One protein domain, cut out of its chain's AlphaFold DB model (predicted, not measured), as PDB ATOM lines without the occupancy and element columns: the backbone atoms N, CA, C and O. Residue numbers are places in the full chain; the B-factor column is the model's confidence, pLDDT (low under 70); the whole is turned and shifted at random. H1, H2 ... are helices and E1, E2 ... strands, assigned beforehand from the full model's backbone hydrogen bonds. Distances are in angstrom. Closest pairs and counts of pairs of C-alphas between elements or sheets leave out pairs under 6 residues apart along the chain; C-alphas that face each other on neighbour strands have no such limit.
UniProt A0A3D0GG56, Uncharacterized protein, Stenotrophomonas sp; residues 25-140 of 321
ATOM      1  N   CYS A  25     -40.997  39.709   8.822       46.38
ATOM      2  CA  CYS A  25     -40.150  38.774   8.074       46.38
ATOM      3  C   CYS A  25     -40.457  38.945   6.578       46.38
ATOM      4  O   CYS A  25     -41.393  38.342   6.049       46.38
ATOM      5  N   GLY A  26     -39.701  39.804   5.893       44.12
ATOM      6  CA  GLY A  26     -39.803  39.979   4.449       44.12
ATOM      7  C   GLY A  26     -39.393  38.687   3.745       44.12
ATOM      8  O   GLY A  26     -38.231  38.284   3.824       44.12
ATOM      9  N   ARG A  27     -40.343  38.029   3.071       51.50
ATOM     10  CA  ARG A  27     -40.093  36.869   2.207       51.50
ATOM     11  C   ARG A  27     -40.262  37.279   0.751       51.50
ATOM     12  O   ARG A  27     -41.308  37.796   0.375       51.50
ATOM     13  N   THR A  28     -39.244  37.029  -0.064       58.66
ATOM     14  CA  THR A  28     -39.307  37.211  -1.523       58.66
ATOM     15  C   THR A  28     -38.917  35.911  -2.218       58.66
ATOM     16  O   THR A  28     -38.040  35.192  -1.732       58.66
ATOM     17  N   SER A  29     -39.583  35.590  -3.330       66.62
ATOM     18  CA  SER A  29     -39.296  34.407  -4.146       66.62
ATOM     19  C   SER A  29     -38.999  34.788  -5.593       66.62
ATOM     20  O   SER A  29     -39.691  35.629  -6.165       66.62
ATOM     21  N   ARG A  30     -37.990  34.152  -6.195       70.31
ATOM     22  CA  ARG A  30     -37.660  34.276  -7.620       70.31
ATOM     23  C   ARG A  30     -37.594  32.893  -8.256       70.31
ATOM     24  O   ARG A  30     -36.955  32.006  -7.698       70.31
ATOM     25  N   GLU A  31     -38.203  32.752  -9.427       79.44
ATOM     26  CA  GLU A  31     -38.203  31.517 -10.214       79.44
ATOM     27  C   GLU A  31     -37.293  31.659 -11.442       79.44
ATOM     28  O   GLU A  31     -37.266  32.712 -12.083       79.44
ATOM     29  N   THR A  32     -36.509  30.627 -11.756       73.25
ATOM     30  CA  THR A  32     -35.662  30.557 -12.962       73.25
ATOM     31  C   THR A  32     -35.784  29.174 -13.597       73.25
ATOM     32  O   THR A  32     -35.587  28.174 -12.917       73.25
ATOM     33  N   VAL A  33     -36.110  29.101 -14.889       75.56
ATOM     34  CA  VAL A  33     -36.221  27.827 -15.622       75.56
ATOM     35  C   VAL A  33     -34.832  27.388 -16.092       75.56
ATOM     36  O   VAL A  33     -34.141  28.171 -16.739       75.56
ATOM     37  N   LEU A  34     -34.431  26.158 -15.761       61.66
ATOM     38  CA  LEU A  34     -33.109  25.604 -16.085       61.66
ATOM     39  C   LEU A  34     -33.116  24.631 -17.273       61.66
ATOM     40  O   LEU A  34     -32.105  24.506 -17.955       61.66
ATOM     41  N   SER A  35     -34.241  23.961 -17.529       63.28
ATOM     42  CA  SER A  35     -34.446  23.050 -18.665       63.28
ATOM     43  C   SER A  35     -35.907  23.101 -19.121       63.28
ATOM     44  O   SER A  35     -36.778  23.470 -18.326       63.28
ATOM     45  N   ALA A  36     -36.175  22.754 -20.383       61.81
ATOM     46  CA  ALA A  36     -37.506  22.731 -20.989       61.81
ATOM     47  C   ALA A  36     -37.741  21.426 -21.771       61.81
ATOM     48  O   ALA A  36     -36.799  20.904 -22.356       61.81
ATOM     49  N   ASP A  37     -38.997  20.958 -21.726       67.50
ATOM     50  CA  ASP A  37     -39.651  19.758 -22.281       67.50
ATOM     51  C   ASP A  37     -38.766  18.626 -22.847       67.50
ATOM     52  O   ASP A  37     -38.037  18.834 -23.820       67.50
ATOM     53  N   PRO A  38     -38.898  17.379 -22.336       70.06
ATOM     54  CA  PRO A  38     -39.989  16.851 -21.487       70.06
ATOM     55  C   PRO A  38     -39.789  16.994 -19.964       70.06
ATOM     56  O   PRO A  38     -40.726  16.782 -19.194       70.06
ATOM     57  N   LEU A  39     -38.588  17.374 -19.509       79.44
ATOM     58  CA  LEU A  39     -38.282  17.562 -18.088       79.44
ATOM     59  C   LEU A  39     -37.952  19.029 -17.804       79.44
ATOM     60  O   LEU A  39     -36.865  19.515 -18.128       79.44
ATOM     61  N   LYS A  40     -38.888  19.734 -17.166       83.62
ATOM     62  CA  LYS A  40     -38.709  21.135 -16.784       83.62
ATOM     63  C   LYS A  40     -38.265  21.237 -15.329       83.62
ATOM     64  O   LYS A  40     -38.900  20.704 -14.425       83.62
ATOM     65  N   VAL A  41     -37.196  21.994 -15.102       82.88
ATOM     66  CA  VAL A  41     -36.662  22.277 -13.764       82.88
ATOM     67  C   VAL A  41     -36.764  23.768 -13.487       82.88
ATOM     68  O   VAL A  41     -36.305  24.583 -14.291       82.88
ATOM     69  N   VAL A  42     -37.344  24.130 -12.345       83.38
ATOM     70  CA  VAL A  42     -37.502  25.518 -11.907       83.38
ATOM     71  C   VAL A  42     -36.735  25.730 -10.609       83.38
ATOM     72  O   VAL A  42     -37.085  25.180  -9.572       83.38
ATOM     73  N   ALA A  43     -35.698  26.561 -10.647       82.81
ATOM     74  CA  ALA A  43     -35.016  27.030  -9.453       82.81
ATOM     75  C   ALA A  43     -35.897  28.062  -8.735       82.81
ATOM     76  O   ALA A  43     -36.197  29.116  -9.296       82.81
ATOM     77  N   VAL A  44     -36.297  27.768  -7.501       82.25
ATOM     78  CA  VAL A  44     -37.078  28.638  -6.621       82.25
ATOM     79  C   VAL A  44     -36.160  29.151  -5.520       82.25
ATOM     80  O   VAL A  44     -35.857  28.453  -4.553       82.25
ATOM     81  N   THR A  45     -35.711  30.391  -5.658       78.88
ATOM     82  CA  THR A  45     -34.895  31.057  -4.643       78.88
ATOM     83  C   THR A  45     -35.798  31.791  -3.668       78.88
ATOM     84  O   THR A  45     -36.531  32.692  -4.073       78.88
ATOM     85  N   GLN A  46     -35.711  31.452  -2.386       75.50
ATOM     86  CA  GLN A  46     -36.402  32.139  -1.302       75.50
ATOM     87  C   GLN A  46     -35.393  32.911  -0.460       75.50
ATOM     88  O   GLN A  46     -34.362  32.384  -0.044       75.50
ATOM     89  N   SER A  47     -35.692  34.186  -0.227       72.62
ATOM     90  CA  SER A  47     -34.895  35.054   0.638       72.62
ATOM     91  C   SER A  47     -35.734  35.455   1.839       72.62
ATOM     92  O   SER A  47     -36.848  35.954   1.669       72.62
ATOM     93  N   THR A  48     -35.207  35.213   3.035       71.25
ATOM     94  CA  THR A  48     -35.825  35.597   4.304       71.25
ATOM     95  C   THR A  48     -34.877  36.535   5.029       71.25
ATOM     96  O   THR A  48     -33.723  36.184   5.267       71.25
ATOM     97  N   LEU A  49     -35.363  37.724   5.369       66.56
ATOM     98  CA  LEU A  49     -34.679  38.616   6.296       66.56
ATOM     99  C   LEU A  49     -35.282  38.405   7.683       66.56
ATOM    100  O   LEU A  49     -36.449  38.741   7.897       66.56
ATOM    101  N   ASP A  50     -34.500  37.850   8.606       67.69
ATOM    102  CA  ASP A  50     -34.868  37.863  10.018       67.69
ATOM    103  C   ASP A  50     -34.420  39.196  10.622       67.69
ATOM    104  O   ASP A  50     -33.236  39.429  10.874       67.69
ATOM    105  N   ILE A  51     -35.385  40.094  10.824       61.44
ATOM    106  CA  ILE A  51     -35.136  41.440  11.350       61.44
ATOM    107  C   ILE A  51     -34.631  41.388  12.799       61.44
ATOM    108  O   ILE A  51     -33.898  42.284  13.214       61.44
ATOM    109  N   ASN A  52     -34.956  40.341  13.563       62.22
ATOM    110  CA  ASN A  52     -34.571  40.259  14.973       62.22
ATOM    111  C   ASN A  52     -33.075  39.971  15.151       62.22
ATOM    112  O   ASN A  52     -32.491  40.396  16.145       62.22
ATOM    113  N   VAL A  53     -32.456  39.282  14.188       72.62
ATOM    114  CA  VAL A  53     -31.017  38.953  14.203       72.62
ATOM    115  C   VAL A  53     -30.235  39.590  13.051       72.62
ATOM    116  O   VAL A  53     -29.039  39.354  12.915       72.62
ATOM    117  N   SER A  54     -30.888  40.423  12.229       64.44
ATOM    118  CA  SER A  54     -30.314  41.024  11.011       64.44
ATOM    119  C   SER A  54     -29.659  39.997  10.079       64.44
ATOM    120  O   SER A  54     -28.700  40.301   9.368       64.44
ATOM    121  N   GLU A  55     -30.178  38.771  10.079       60.75
ATOM    122  CA  GLU A  55     -29.628  37.671   9.300       60.75
ATOM    123  C   GLU A  55     -30.401  37.543   7.989       60.75
ATOM    124  O   GLU A  55     -31.627  37.384   7.963       60.75
ATOM    125  N   TYR A  56     -29.671  37.620   6.880       60.81
ATOM    126  CA  TYR A  56     -30.222  37.396   5.553       60.81
ATOM    127  C   TYR A  56     -29.978  35.946   5.142       60.81
ATOM    128  O   TYR A  56     -28.850  35.556   4.843       60.81
ATOM    129  N   ARG A  57     -31.045  35.146   5.100       66.69
ATOM    130  CA  ARG A  57     -30.988  33.751   4.656       66.69
ATOM    131  C   ARG A  57     -31.514  33.637   3.238       66.69
ATOM    132  O   ARG A  57     -32.645  34.035   2.954       66.69
ATOM    133  N   LYS A  58     -30.715  33.044   2.356       70.88
ATOM    134  CA  LYS A  58     -31.095  32.733   0.979       70.88
ATOM    135  C   LYS A  58     -30.952  31.237   0.763       70.88
ATOM    136  O   LYS A  58     -29.871  30.700   0.964       70.88
ATOM    137  N   TYR A  59     -32.021  30.585   0.329       71.19
ATOM    138  CA  TYR A  59     -31.974  29.186  -0.077       71.19
ATOM    139  C   TYR A  59     -32.619  29.029  -1.448       71.19
ATOM    140  O   TYR A  59     -33.631  29.663  -1.753       71.19
ATOM    141  N   THR A  60     -32.004  28.206  -2.292       78.50
ATOM    142  CA  THR A  60     -32.559  27.808  -3.585       78.50
ATOM    143  C   THR A  60     -32.975  26.356  -3.475       78.50
ATOM    144  O   THR A  60     -32.200  25.526  -3.021       78.50
ATOM    145  N   ARG A  61     -34.207  26.069  -3.882       84.62
ATOM    146  CA  ARG A  61     -34.708  24.708  -4.080       84.62
ATOM    147  C   ARG A  61     -35.105  24.532  -5.537       84.62
ATOM    148  O   ARG A  61     -35.342  25.531  -6.219       84.62
ATOM    149  N   TYR A  62     -35.258  23.299  -5.987       86.81
ATOM    150  CA  TYR A  62     -35.684  23.015  -7.354       86.81
ATOM    151  C   TYR A  62     -37.066  22.374  -7.368       86.81
ATOM    152  O   TYR A  62     -37.304  21.394  -6.678       86.81
ATOM    153  N   ASP A  63     -37.988  22.936  -8.141       88.88
ATOM    154  CA  ASP A  63     -39.273  22.318  -8.439       88.88
ATOM    155  C   ASP A  63     -39.165  21.587  -9.783       88.88
ATOM    156  O   ASP A  63     -38.687  22.145 -10.777       88.88
ATOM    157  N   LEU A  64     -39.604  20.330  -9.806       87.69
ATOM    158  CA  LEU A  64     -39.540  19.462 -10.978       87.69
ATOM    159  C   LEU A  64     -40.915  19.368 -11.627       87.69
ATOM    160  O   LEU A  64     -41.919  19.178 -10.941       87.69
ATOM    161  N   TYR A  65     -40.948  19.477 -12.949       85.75
ATOM    162  CA  TYR A  65     -42.149  19.341 -13.756       85.75
ATOM    163  C   TYR A  65     -41.910  18.295 -14.838       85.75
ATOM    164  O   TYR A  65     -40.925  18.361 -15.578       85.75
ATOM    165  N   VAL A  66     -42.829  17.347 -14.919       79.88
ATOM    166  CA  VAL A  66     -42.840  16.244 -15.873       79.88
ATOM    167  C   VAL A  66     -44.043  16.454 -16.773       79.88
ATOM    168  O   VAL A  66     -45.164  16.526 -16.273       79.88
ATOM    169  N   ASP A  67     -43.808  16.606 -18.075       77.62
ATOM    170  CA  ASP A  67     -44.871  16.820 -19.068       77.62
ATOM    171  C   ASP A  67     -45.843  17.960 -18.687       77.62
ATOM    172  O   ASP A  67     -47.045  17.912 -18.937       77.62
ATOM    173  N   GLY A  68     -45.309  19.007 -18.051       78.12
ATOM    174  CA  GLY A  68     -46.059  20.188 -17.611       78.12
ATOM    175  C   GLY A  68     -46.665  20.103 -16.206       78.12
ATOM    176  O   GLY A  68     -46.989  21.148 -15.640       78.12
ATOM    177  N   GLU A  69     -46.737  18.919 -15.598       83.94
ATOM    178  CA  GLU A  69     -47.269  18.718 -14.246       83.94
ATOM    179  C   GLU A  69     -46.155  18.690 -13.199       83.94
ATOM    180  O   GLU A  69     -45.083  18.124 -13.418       83.94
ATOM    181  N   LYS A  70     -46.385  19.298 -12.030       87.81
ATOM    182  CA  LYS A  70     -45.383  19.303 -10.953       87.81
ATOM    183  C   LYS A  70     -45.242  17.897 -10.363       87.81
ATOM    184  O   LYS A  70     -46.223  17.324  -9.889       87.81
ATOM    185  N   LEU A  71     -44.017  17.372 -10.316       88.38
ATOM    186  CA  LEU A  71     -43.720  16.112  -9.639       88.38
ATOM    187  C   LEU A  71     -43.911  16.299  -8.128       88.38
ATOM    188  O   LEU A  71     -43.282  17.159  -7.512       88.38
ATOM    189  N   SER A  72     -44.807  15.511  -7.538       89.31
ATOM    190  CA  SER A  72     -45.065  15.535  -6.097       89.31
ATOM    191  C   SER A  72     -44.009  14.742  -5.325       89.31
ATOM    192  O   SER A  72     -43.435  13.794  -5.858       89.31
ATOM    193  N   ASP A  73     -43.820  15.063  -4.042       88.38
ATOM    194  CA  ASP A  73     -42.928  14.324  -3.136       88.38
ATOM    195  C   ASP A  73     -43.256  12.821  -3.121       88.38
ATOM    196  O   ASP A  73     -42.366  11.984  -3.246       88.38
ATOM    197  N   ALA A  74     -44.547  12.468  -3.065       86.81
ATOM    198  CA  ALA A  74     -45.005  11.079  -3.122       86.81
ATOM    199  C   ALA A  74     -44.693  10.413  -4.474       86.81
ATOM    200  O   ALA A  74     -44.308   9.245  -4.511       86.81
ATOM    201  N   GLY A  75     -44.830  11.151  -5.582       89.12
ATOM    202  CA  GLY A  75     -44.457  10.675  -6.914       89.12
ATOM    203  C   GLY A  75     -42.953  10.433  -7.034       89.12
ATOM    204  O   GLY A  75     -42.532   9.387  -7.523       89.12
ATOM    205  N   PHE A  76     -42.134  11.352  -6.521       89.50
ATOM    206  CA  PHE A  76     -40.682  11.193  -6.478       89.50
ATOM    207  C   PHE A  76     -40.255  10.015  -5.589       89.50
ATOM    208  O   PHE A  76     -39.454   9.182  -6.010       89.50
ATOM    209  N   ALA A  77     -40.830   9.884  -4.392       87.94
ATOM    210  CA  ALA A  77     -40.561   8.765  -3.491       87.94
ATOM    211  C   ALA A  77     -40.953   7.407  -4.102       87.94
ATOM    212  O   ALA A  77     -40.233   6.420  -3.930       87.94
ATOM    213  N   ALA A  78     -42.044   7.353  -4.872       88.31
ATOM    214  CA  ALA A  78     -42.413   6.160  -5.630       88.31
ATOM    215  C   ALA A  78     -41.362   5.811  -6.703       88.31
ATOM    216  O   ALA A  78     -40.978   4.646  -6.822       88.31
ATOM    217  N   LEU A  79     -40.837   6.809  -7.429       89.81
ATOM    218  CA  LEU A  79     -39.761   6.618  -8.413       89.81
ATOM    219  C   LEU A  79     -38.439   6.161  -7.773       89.81
ATOM    220  O   LEU A  79     -37.716   5.365  -8.371       89.81
ATOM    221  N   LEU A  80     -38.127   6.616  -6.553       88.88
ATOM    222  CA  LEU A  80     -36.944   6.181  -5.797       88.88
ATOM    223  C   LEU A  80     -36.966   4.690  -5.429       88.88
ATOM    224  O   LEU A  80     -35.904   4.125  -5.131       88.88
ATOM    225  N   GLN A  81     -38.152   4.071  -5.404       85.94
ATOM    226  CA  GLN A  81     -38.375   2.726  -4.863       85.94
ATOM    227  C   GLN A  81     -37.829   2.595  -3.428       85.94
ATOM    228  O   GLN A  81     -37.199   1.602  -3.069       85.94
ATOM    229  N   ASP A  82     -38.017   3.641  -2.619       81.69
ATOM    230  CA  ASP A  82     -37.575   3.711  -1.225       81.69
ATOM    231  C   ASP A  82     -38.808   3.882  -0.317       81.69
ATOM    232  O   ASP A  82     -39.364   4.980  -0.242       81.69
ATOM    233  N   PRO A  83     -39.282   2.812   0.355       80.31
ATOM    234  CA  PRO A  83     -40.491   2.865   1.175       80.31
ATOM    235  C   PRO A  83     -40.416   3.887   2.305       80.31
ATOM    236  O   PRO A  83     -41.444   4.406   2.743       80.31
ATOM    237  N   GLU A  84     -39.212   4.178   2.794       78.56
ATOM    238  CA  GLU A  84     -39.040   5.128   3.880       78.56
ATOM    239  C   GLU A  84     -39.169   6.580   3.409       78.56
ATOM    240  O   GLU A  84     -39.577   7.429   4.198       78.56
ATOM    241  N   ALA A  85     -38.890   6.849   2.128       81.56
ATOM    242  CA  ALA A  85     -39.030   8.173   1.524       81.56
ATOM    243  C   ALA A  85     -40.501   8.569   1.295       81.56
ATOM    244  O   ALA A  85     -40.806   9.752   1.198       81.56
ATOM    245  N   LEU A  86     -41.440   7.610   1.252       82.44
ATOM    246  CA  LEU A  86     -42.874   7.881   1.024       82.44
ATOM    247  C   LEU A  86     -43.523   8.742   2.116       82.44
ATOM    248  O   LEU A  86     -44.591   9.311   1.898       82.44
ATOM    249  N   LYS A  87     -42.915   8.783   3.305       81.31
ATOM    250  CA  LYS A  87     -43.392   9.563   4.453       81.31
ATOM    251  C   LYS A  87     -42.655  10.891   4.605       81.31
ATOM    252  O   LYS A  87     -43.052  11.696   5.446       81.31
ATOM    253  N   ASP A  88     -41.603  11.101   3.822       83.75
ATOM    254  CA  ASP A  88     -40.755  12.275   3.928       83.75
ATOM    255  C   ASP A  88     -41.286  13.401   3.056       83.75
ATOM    256  O   ASP A  88     -41.798  13.199   1.953       83.75
ATOM    257  N   ARG A  89     -41.071  14.623   3.535       87.19
ATOM    258  CA  ARG A  89     -41.066  15.783   2.661       87.19
ATOM    259  C   ARG A  89     -39.726  15.840   1.940       87.19
ATOM    260  O   ARG A  89     -38.680  15.796   2.589       87.19
ATOM    261  N   VAL A  90     -39.765  15.985   0.620       88.06
ATOM    262  CA  VAL A  90     -38.567  15.980  -0.223       88.06
ATOM    263  C   VAL A  90     -38.156  17.411  -0.554       88.06
ATOM    264  O   VAL A  90     -38.979  18.273  -0.866       88.06
ATOM    265  N   VAL A  91     -36.856  17.678  -0.479       88.12
ATOM    266  CA  VAL A  91     -36.247  18.945  -0.874       88.12
ATOM    267  C   VAL A  91     -35.169  18.660  -1.908       88.12
ATOM    268  O   VAL A  91     -34.216  17.933  -1.645       88.12
ATOM    269  N   HIS A  92     -35.311  19.251  -3.089       90.25
ATOM    270  CA  HIS A  92     -34.299  19.198  -4.138       90.25
ATOM    271  C   HIS A  92     -33.316  20.358  -3.950       90.25
ATOM    272  O   HIS A  92     -33.716  21.523  -4.073       90.25
ATOM    273  N   SER A  93     -32.063  20.045  -3.622       86.75
ATOM    274  CA  SER A  93     -31.040  21.013  -3.200       86.75
ATOM    275  C   SER A  93     -30.048  21.389  -4.293       86.75
ATOM    276  O   SER A  93     -29.495  22.485  -4.237       86.75
ATOM    277  N   ASP A  94     -29.849  20.525  -5.291       87.50
ATOM    278  CA  ASP A  94     -28.959  20.787  -6.424       87.50
ATOM    279  C   ASP A  94     -29.435  20.086  -7.703       87.50
ATOM    280  O   ASP A  94     -30.028  19.003  -7.651       87.50
ATOM    281  N   VAL A  95     -29.167  20.713  -8.849       87.56
ATOM    282  CA  VAL A  95     -29.460  20.191 -10.183       87.56
ATOM    283  C   VAL A  95     -28.325  20.512 -11.148       87.56
ATOM    284  O   VAL A  95     -27.977  21.672 -11.360       87.56
ATOM    285  N   VAL A  96     -27.850  19.481 -11.850       88.12
ATOM    286  CA  VAL A  96     -26.998  19.635 -13.035       88.12
ATOM    287  C   VAL A  96     -27.770  19.160 -14.260       88.12
ATOM    288  O   VAL A  96     -28.168  17.998 -14.343       88.12
ATOM    289  N   VAL A  97     -27.981  20.051 -15.228       86.88
ATOM    290  CA  VAL A  97     -28.607  19.696 -16.509       86.88
ATOM    291  C   VAL A  97     -27.594  18.920 -17.350       86.88
ATOM    292  O   VAL A  97     -26.517  19.437 -17.643       86.88
ATOM    293  N   LEU A  98     -27.924  17.677 -17.709       86.94
ATOM    294  CA  LEU A  98     -27.046  16.813 -18.504       86.94
ATOM    295  C   LEU A  98     -27.274  17.025 -20.002       86.94
ATOM    296  O   LEU A  98     -26.326  17.151 -20.774       86.94
ATOM    297  N   ASP A  99     -28.544  17.056 -20.395       84.00
ATOM    298  CA  ASP A  99     -29.025  17.306 -21.749       84.00
ATOM    299  C   ASP A  99     -30.492  17.780 -21.694       84.00
ATOM    300  O   ASP A  99     -31.010  18.108 -20.626       84.00
ATOM    301  N   ALA A 100     -31.163  17.855 -22.847       79.81
ATOM    302  CA  ALA A 100     -32.539  18.345 -22.941       79.81
ATOM    303  C   ALA A 100     -33.559  17.485 -22.171       79.81
ATOM    304  O   ALA A 100     -34.630  17.972 -21.817       79.81
ATOM    305  N   SER A 101     -33.254  16.212 -21.920       84.12
ATOM    306  CA  SER A 101     -34.198  15.262 -21.337       84.12
ATOM    307  C   SER A 101     -33.726  14.645 -20.029       84.12
ATOM    308  O   SER A 101     -34.481  13.883 -19.426       84.12
ATOM    309  N   SER A 102     -32.514  14.949 -19.562       89.12
ATOM    310  CA  SER A 102     -31.969  14.368 -18.344       89.12
ATOM    311  C   SER A 102     -31.188  15.347 -17.475       89.12
ATOM    312  O   SER A 102     -30.516  16.268 -17.940       89.12
ATOM    313  N   ILE A 103     -31.282  15.118 -16.168       89.94
ATOM    314  CA  ILE A 103     -30.623  15.902 -15.126       89.94
ATOM    315  C   ILE A 103     -30.000  14.972 -14.084       89.94
ATOM    316  O   ILE A 103     -30.481  13.859 -13.856       89.94
ATOM    317  N   LEU A 104     -28.957  15.454 -13.420       91.62
ATOM    318  CA  LEU A 104     -28.544  14.982 -12.103       91.62
ATOM    319  C   LEU A 104     -29.237  15.819 -11.041       91.62
ATOM    320  O   LEU A 104     -29.339  17.036 -11.183       91.62
ATOM    321  N   LEU A 105     -29.687  15.160  -9.986       91.19
ATOM    322  CA  LEU A 105     -30.521  15.751  -8.958       91.19
ATOM    323  C   LEU A 105     -30.063  15.281  -7.576       91.19
ATOM    324  O   LEU A 105     -30.146  14.086  -7.269       91.19
ATOM    325  N   ALA A 106     -29.661  16.240  -6.742       90.69
ATOM    326  CA  ALA A 106     -29.475  16.051  -5.307       90.69
ATOM    327  C   ALA A 106     -30.797  16.328  -4.589       90.69
ATOM    328  O   ALA A 106     -31.411  17.384  -4.769       90.69
ATOM    329  N   SER A 107     -31.268  15.366  -3.799       90.31
ATOM    330  CA  SER A 107     -32.519  15.481  -3.044       90.31
ATOM    331  C   SER A 107     -32.339  14.958  -1.641       90.31
ATOM    332  O   SER A 107     -31.835  13.858  -1.488       90.31
ATOM    333  N   HIS A 108     -32.823  15.668  -0.635       89.69
ATOM    334  CA  HIS A 108     -32.791  15.214   0.747       89.69
ATOM    335  C   HIS A 108     -34.174  15.289   1.388       89.69
ATOM    336  O   HIS A 108     -35.086  15.942   0.871       89.69
ATOM    337  N   ASN A 109     -34.348  14.602   2.512       88.19
ATOM    338  CA  ASN A 109     -35.514  14.825   3.356       88.19
ATOM    339  C   ASN A 109     -35.393  16.170   4.095       88.19
ATOM    340  O   ASN A 109     -34.318  16.761   4.180       88.19
ATOM    341  N   ASP A 110     -36.492  16.683   4.632       80.38
ATOM    342  CA  ASP A 110     -36.539  17.988   5.312       80.38
ATOM    343  C   ASP A 110     -35.507  18.174   6.443       80.38
ATOM    344  O   ASP A 110     -35.010  19.283   6.642       80.38
ATOM    345  N   THR A 111     -35.168  17.097   7.149       79.06
ATOM    346  CA  THR A 111     -34.147  17.064   8.209       79.06
ATOM    347  C   THR A 111     -32.710  16.986   7.692       79.06
ATOM    348  O   THR A 111     -31.783  17.198   8.469       79.06
ATOM    349  N   GLY A 112     -32.507  16.666   6.411       77.88
ATOM    350  CA  GLY A 112     -31.190  16.407   5.824       77.88
ATOM    351  C   GLY A 112     -30.560  15.074   6.250       77.88
ATOM    352  O   GLY A 112     -29.465  14.758   5.803       77.88
ATOM    353  N   ALA A 113     -31.242  14.277   7.079       80.75
ATOM    354  CA  ALA A 113     -30.747  12.993   7.580       80.75
ATOM    355  C   ALA A 113     -30.655  11.908   6.495       80.75
ATOM    356  O   ALA A 113     -29.999  10.886   6.686       80.75
ATOM    357  N   ARG A 114     -31.355  12.099   5.374       85.62
ATOM    358  CA  ARG A 114     -31.275  11.237   4.198       85.62
ATOM    359  C   ARG A 114     -31.113  12.086   2.963       85.62
ATOM    360  O   ARG A 114     -31.901  13.005   2.749       85.62
ATOM    361  N   CYS A 115     -30.160  11.713   2.126       89.38
ATOM    362  CA  CYS A 115     -30.003  12.260   0.801       89.38
ATOM    363  C   CYS A 115     -29.889  11.178  -0.280       89.38
ATOM    364  O   CYS A 115     -29.389  10.073  -0.071       89.38
ATOM    365  N   TRP A 116     -30.351  11.530  -1.473       90.69
ATOM    366  CA  TRP A 116     -30.289  10.762  -2.697       90.69
ATOM    367  C   TRP A 116     -29.640  11.601  -3.798       90.69
ATOM    368  O   TRP A 116     -30.034  12.743  -4.047       90.69
ATOM    369  N   MET A 117     -28.697  10.988  -4.511       91.56
ATOM    370  CA  MET A 117     -28.244  11.470  -5.812       91.56
ATOM    371  C   MET A 117     -28.878  10.598  -6.887       91.56
ATOM    372  O   MET A 117     -28.737   9.368  -6.878       91.56
ATOM    373  N   THR A 118     -29.592  11.222  -7.814       92.38
ATOM    374  CA  THR A 118     -30.327  10.507  -8.859       92.38
ATOM    375  C   THR A 118     -30.088  11.136 -10.221       92.38
ATOM    376  O   THR A 118     -29.919  12.348 -10.337       92.38
ATOM    377  N   ARG A 119     -30.085  10.310 -11.269       93.00
ATOM    378  CA  ARG A 119     -30.302  10.786 -12.630       93.00
ATOM    379  C   ARG A 119     -31.781  10.648 -12.935       93.00
ATOM    380  O   ARG A 119     -32.309   9.537 -12.916       93.00
ATOM    381  N   LEU A 120     -32.425  11.762 -13.238       91.12
ATOM    382  CA  LEU A 120     -33.793  11.781 -13.731       91.12
ATOM    383  C   LEU A 120     -33.749  12.008 -15.238       91.12
ATOM    384  O   LEU A 120     -33.074  12.925 -15.702       91.12
ATOM    385  N   SER A 121     -34.436  11.171 -16.004       90.00
ATOM    386  CA  SER A 121     -34.556  11.315 -17.453       90.00
ATOM    387  C   SER A 121     -35.999  11.141 -17.886       90.00
ATOM    388  O   SER A 121     -36.679  10.265 -17.359       90.00
ATOM    389  N   ALA A 122     -36.448  11.928 -18.855       85.25
ATOM    390  CA  ALA A 122     -37.784  11.834 -19.418       85.25
ATOM    391  C   ALA A 122     -37.719  11.556 -20.925       85.25
ATOM    392  O   ALA A 122     -37.069  12.278 -21.675       85.25
ATOM    393  N   SER A 123     -38.383  10.506 -21.395       80.69
ATOM    394  CA  SER A 123     -38.423  10.161 -22.818       80.69
ATOM    395  C   SER A 123     -39.772   9.574 -23.191       80.69
ATOM    396  O   SER A 123     -40.240   8.653 -22.533       80.69
ATOM    397  N   GLY A 124     -40.392  10.084 -24.259       72.06
ATOM    398  CA  GLY A 124     -41.663   9.547 -24.756       72.06
ATOM    399  C   GLY A 124     -42.836   9.663 -23.773       72.06
ATOM    400  O   GLY A 124     -43.748   8.849 -23.851       72.06
ATOM    401  N   GLY A 125     -42.806  10.639 -22.857       70.44
ATOM    402  CA  GLY A 125     -43.807  10.804 -21.792       70.44
ATOM    403  C   GLY A 125     -43.600   9.887 -20.579       70.44
ATOM    404  O   GLY A 125     -44.429   9.862 -19.674       70.44
ATOM    405  N   GLU A 126     -42.510   9.114 -20.543       79.69
ATOM    406  CA  GLU A 126     -42.124   8.328 -19.372       79.69
ATOM    407  C   GLU A 126     -40.949   8.974 -18.646       79.69
ATOM    408  O   GLU A 126     -40.008   9.474 -19.267       79.69
ATOM    409  N   VAL A 127     -40.987   8.919 -17.315       84.75
ATOM    410  CA  VAL A 127     -39.890   9.351 -16.452       84.75
ATOM    411  C   VAL A 127     -39.196   8.143 -15.866       84.75
ATOM    412  O   VAL A 127     -39.804   7.306 -15.202       84.75
ATOM    413  N   HIS A 128     -37.888   8.105 -16.054       88.75
ATOM    414  CA  HIS A 128     -37.012   7.119 -15.460       88.75
ATOM    415  C   HIS A 128     -36.107   7.797 -14.444       88.75
ATOM    416  O   HIS A 128     -35.428   8.783 -14.741       88.75
ATOM    417  N   LEU A 129     -36.086   7.234 -13.240       91.19
ATOM    418  CA  LEU A 129     -35.156   7.606 -12.193       91.19
ATOM    419  C   LEU A 129     -34.118   6.495 -12.061       91.19
ATOM    420  O   LEU A 129     -34.445   5.347 -11.765       91.19
ATOM    421  N   GLN A 130     -32.852   6.851 -12.244       91.81
ATOM    422  CA  GLN A 130     -31.719   6.005 -11.905       91.81
ATOM    423  C   GLN A 130     -31.105   6.511 -10.599       91.81
ATOM    424  O   GLN A 130     -30.537   7.602 -10.540       91.81
ATOM    425  N   LYS A 131     -31.205   5.707  -9.538       91.25
ATOM    426  CA  LYS A 131     -30.545   5.982  -8.258       91.25
ATOM    427  C   LYS A 131     -29.044   5.770  -8.422       91.25
ATOM    428  O   LYS A 131     -28.623   4.671  -8.774       91.25
ATOM    429  N   ILE A 132     -28.261   6.818  -8.191       89.62
ATOM    430  CA  ILE A 132     -26.795   6.762  -8.252       89.62
ATOM    431  C   ILE A 132     -26.251   6.446  -6.864       89.62
ATOM    432  O   ILE A 132     -25.381   5.595  -6.720       89.62
ATOM    433  N   MET A 133     -26.797   7.108  -5.843       88.81
ATOM    434  CA  MET A 133     -26.339   6.999  -4.463       88.81
ATOM    435  C   MET A 133     -27.478   7.315  -3.492       88.81
ATOM    436  O   MET A 133     -28.352   8.135  -3.788       88.81
ATOM    437  N   LYS A 134     -27.438   6.677  -2.323       86.75
ATOM    438  CA  LYS A 134     -28.170   7.050  -1.109       86.75
ATOM    439  C   LYS A 134     -27.121   7.277  -0.021       86.75
ATOM    440  O   LYS A 134     -26.161   6.516   0.026       86.75
ATOM    441  N   SER A 135     -27.275   8.339   0.761       81.75
ATOM    442  CA  SER A 135     -26.358   8.705   1.838       81.75
ATOM    443  C   SER A 135     -27.121   9.318   3.008       81.75
ATOM    444  O   SER A 135     -28.180   9.917   2.822       81.75
ATOM    445  N   SER A 136     -26.582   9.182   4.213       75.06
ATOM    446  CA  SER A 136     -27.019   9.915   5.411       75.06
ATOM    447  C   SER A 136     -26.233  11.211   5.645       75.06
ATOM    448  O   SER A 136     -26.522  11.959   6.576       75.06
ATOM    449  N   ILE A 137     -25.239  11.474   4.797       67.00
ATOM    450  CA  ILE A 137     -24.338  12.629   4.826       67.00
ATOM    451  C   ILE A 137     -24.485  13.369   3.487       67.00
ATOM    452  O   ILE A 137     -24.886  12.753   2.496       67.00
ATOM    453  N   ASP A 138     -24.212  14.678   3.478       67.50
ATOM    454  CA  ASP A 138     -24.341  15.587   2.329       67.50
ATOM    455  C   ASP A 138     -24.033  14.931   0.968       67.50
ATOM    456  O   ASP A 138     -23.117  14.131   0.796       67.50
ATOM    457  N   CYS A 139     -24.846  15.282  -0.011       77.88
ATOM    458  CA  CYS A 139     -24.909  14.706  -1.348       77.88
ATOM    459  C   CYS A 139     -24.754  15.766  -2.434       77.88
ATOM    460  O   CYS A 139     -24.961  15.464  -3.614       77.88
ATOM    461  N   ALA A 140     -24.467  17.010  -2.044       76.00
ATOM    462  CA  ALA A 140     -24.156  18.056  -2.990       76.00
ATOM    463  C   ALA A 140     -22.964  17.614  -3.865       76.00
ATOM    464  O   ALA A 140     -21.972  17.102  -3.340       76.00
TER     465      ALA A 140
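This is residues 25 to 140 of the 321 residues of an uncharacterized protein of Stenotrophomonas sp (UniProt A0A3D0GG56). Two strongly twisted sheets make a loose sandwich, only partly face to face: a long three-stranded sheet, E1 to E3, covers part of a four-stranded one, E4 to E7, and its other part, with the turn at residues 51 to 54, sticks out as an arm. The short helix H1 packs on the four-stranded sheet. The 116 printed residues, mostly strand by class, hold E1 E2 E3 H1 E4 E5 E6 E7 in chain order, with both sheets antiparallel in that order. The whole is compact, with a radius of gyration of the C-alphas of 14.9 A, yet elongated, spanning 49 by 30 by 21 A.

E1, residues 26 to 35, begins at C-alpha (-39.803, 39.979, 4.449) and is 29.1 A long. E2, 39 to 50, measures 34.8 A and E3, 55 to 66, 35.6 A. H1 is residues 73 to 80, 10.4 A. E4, 90 to 97, bends by 61 degrees at residue 93. E5 is 102 to 109, E6 115 to 123. E7, 126 to 135, bends by 56 degrees at residue 132 and ends at C-alpha (-26.358, 8.705, 1.838).

E1 E2 E3 and E4 E5 E6 E7 are meanders, each strand the antiparallel neighbour of the one before; N 32 and O 43, 2.9 A, N 44 and O 61, 2.7 A, N 91 and O 108, 2.8 A, N 105 and O 118, 2.8 A, and N 119 and O 130, 2.8 A, are within hydrogen-bond range. The sheets' strands stand at 39 degrees; the closest C-alphas of E3 and E4 are Tyr 62 and His 92, 5.2 A. H1 is on the second sheet, its closest C-alphas to E7 being Leu 79 and Leu 129, 6.0 A. In H1 every O i to N i+4 pair is within range.

The C-alphas farthest apart, Asn 52 and Gly 124, are 50.7 A apart. The printed part has no cut and no long link. Low confidence, under 70, includes residues 25 to 29 and 49 to 52.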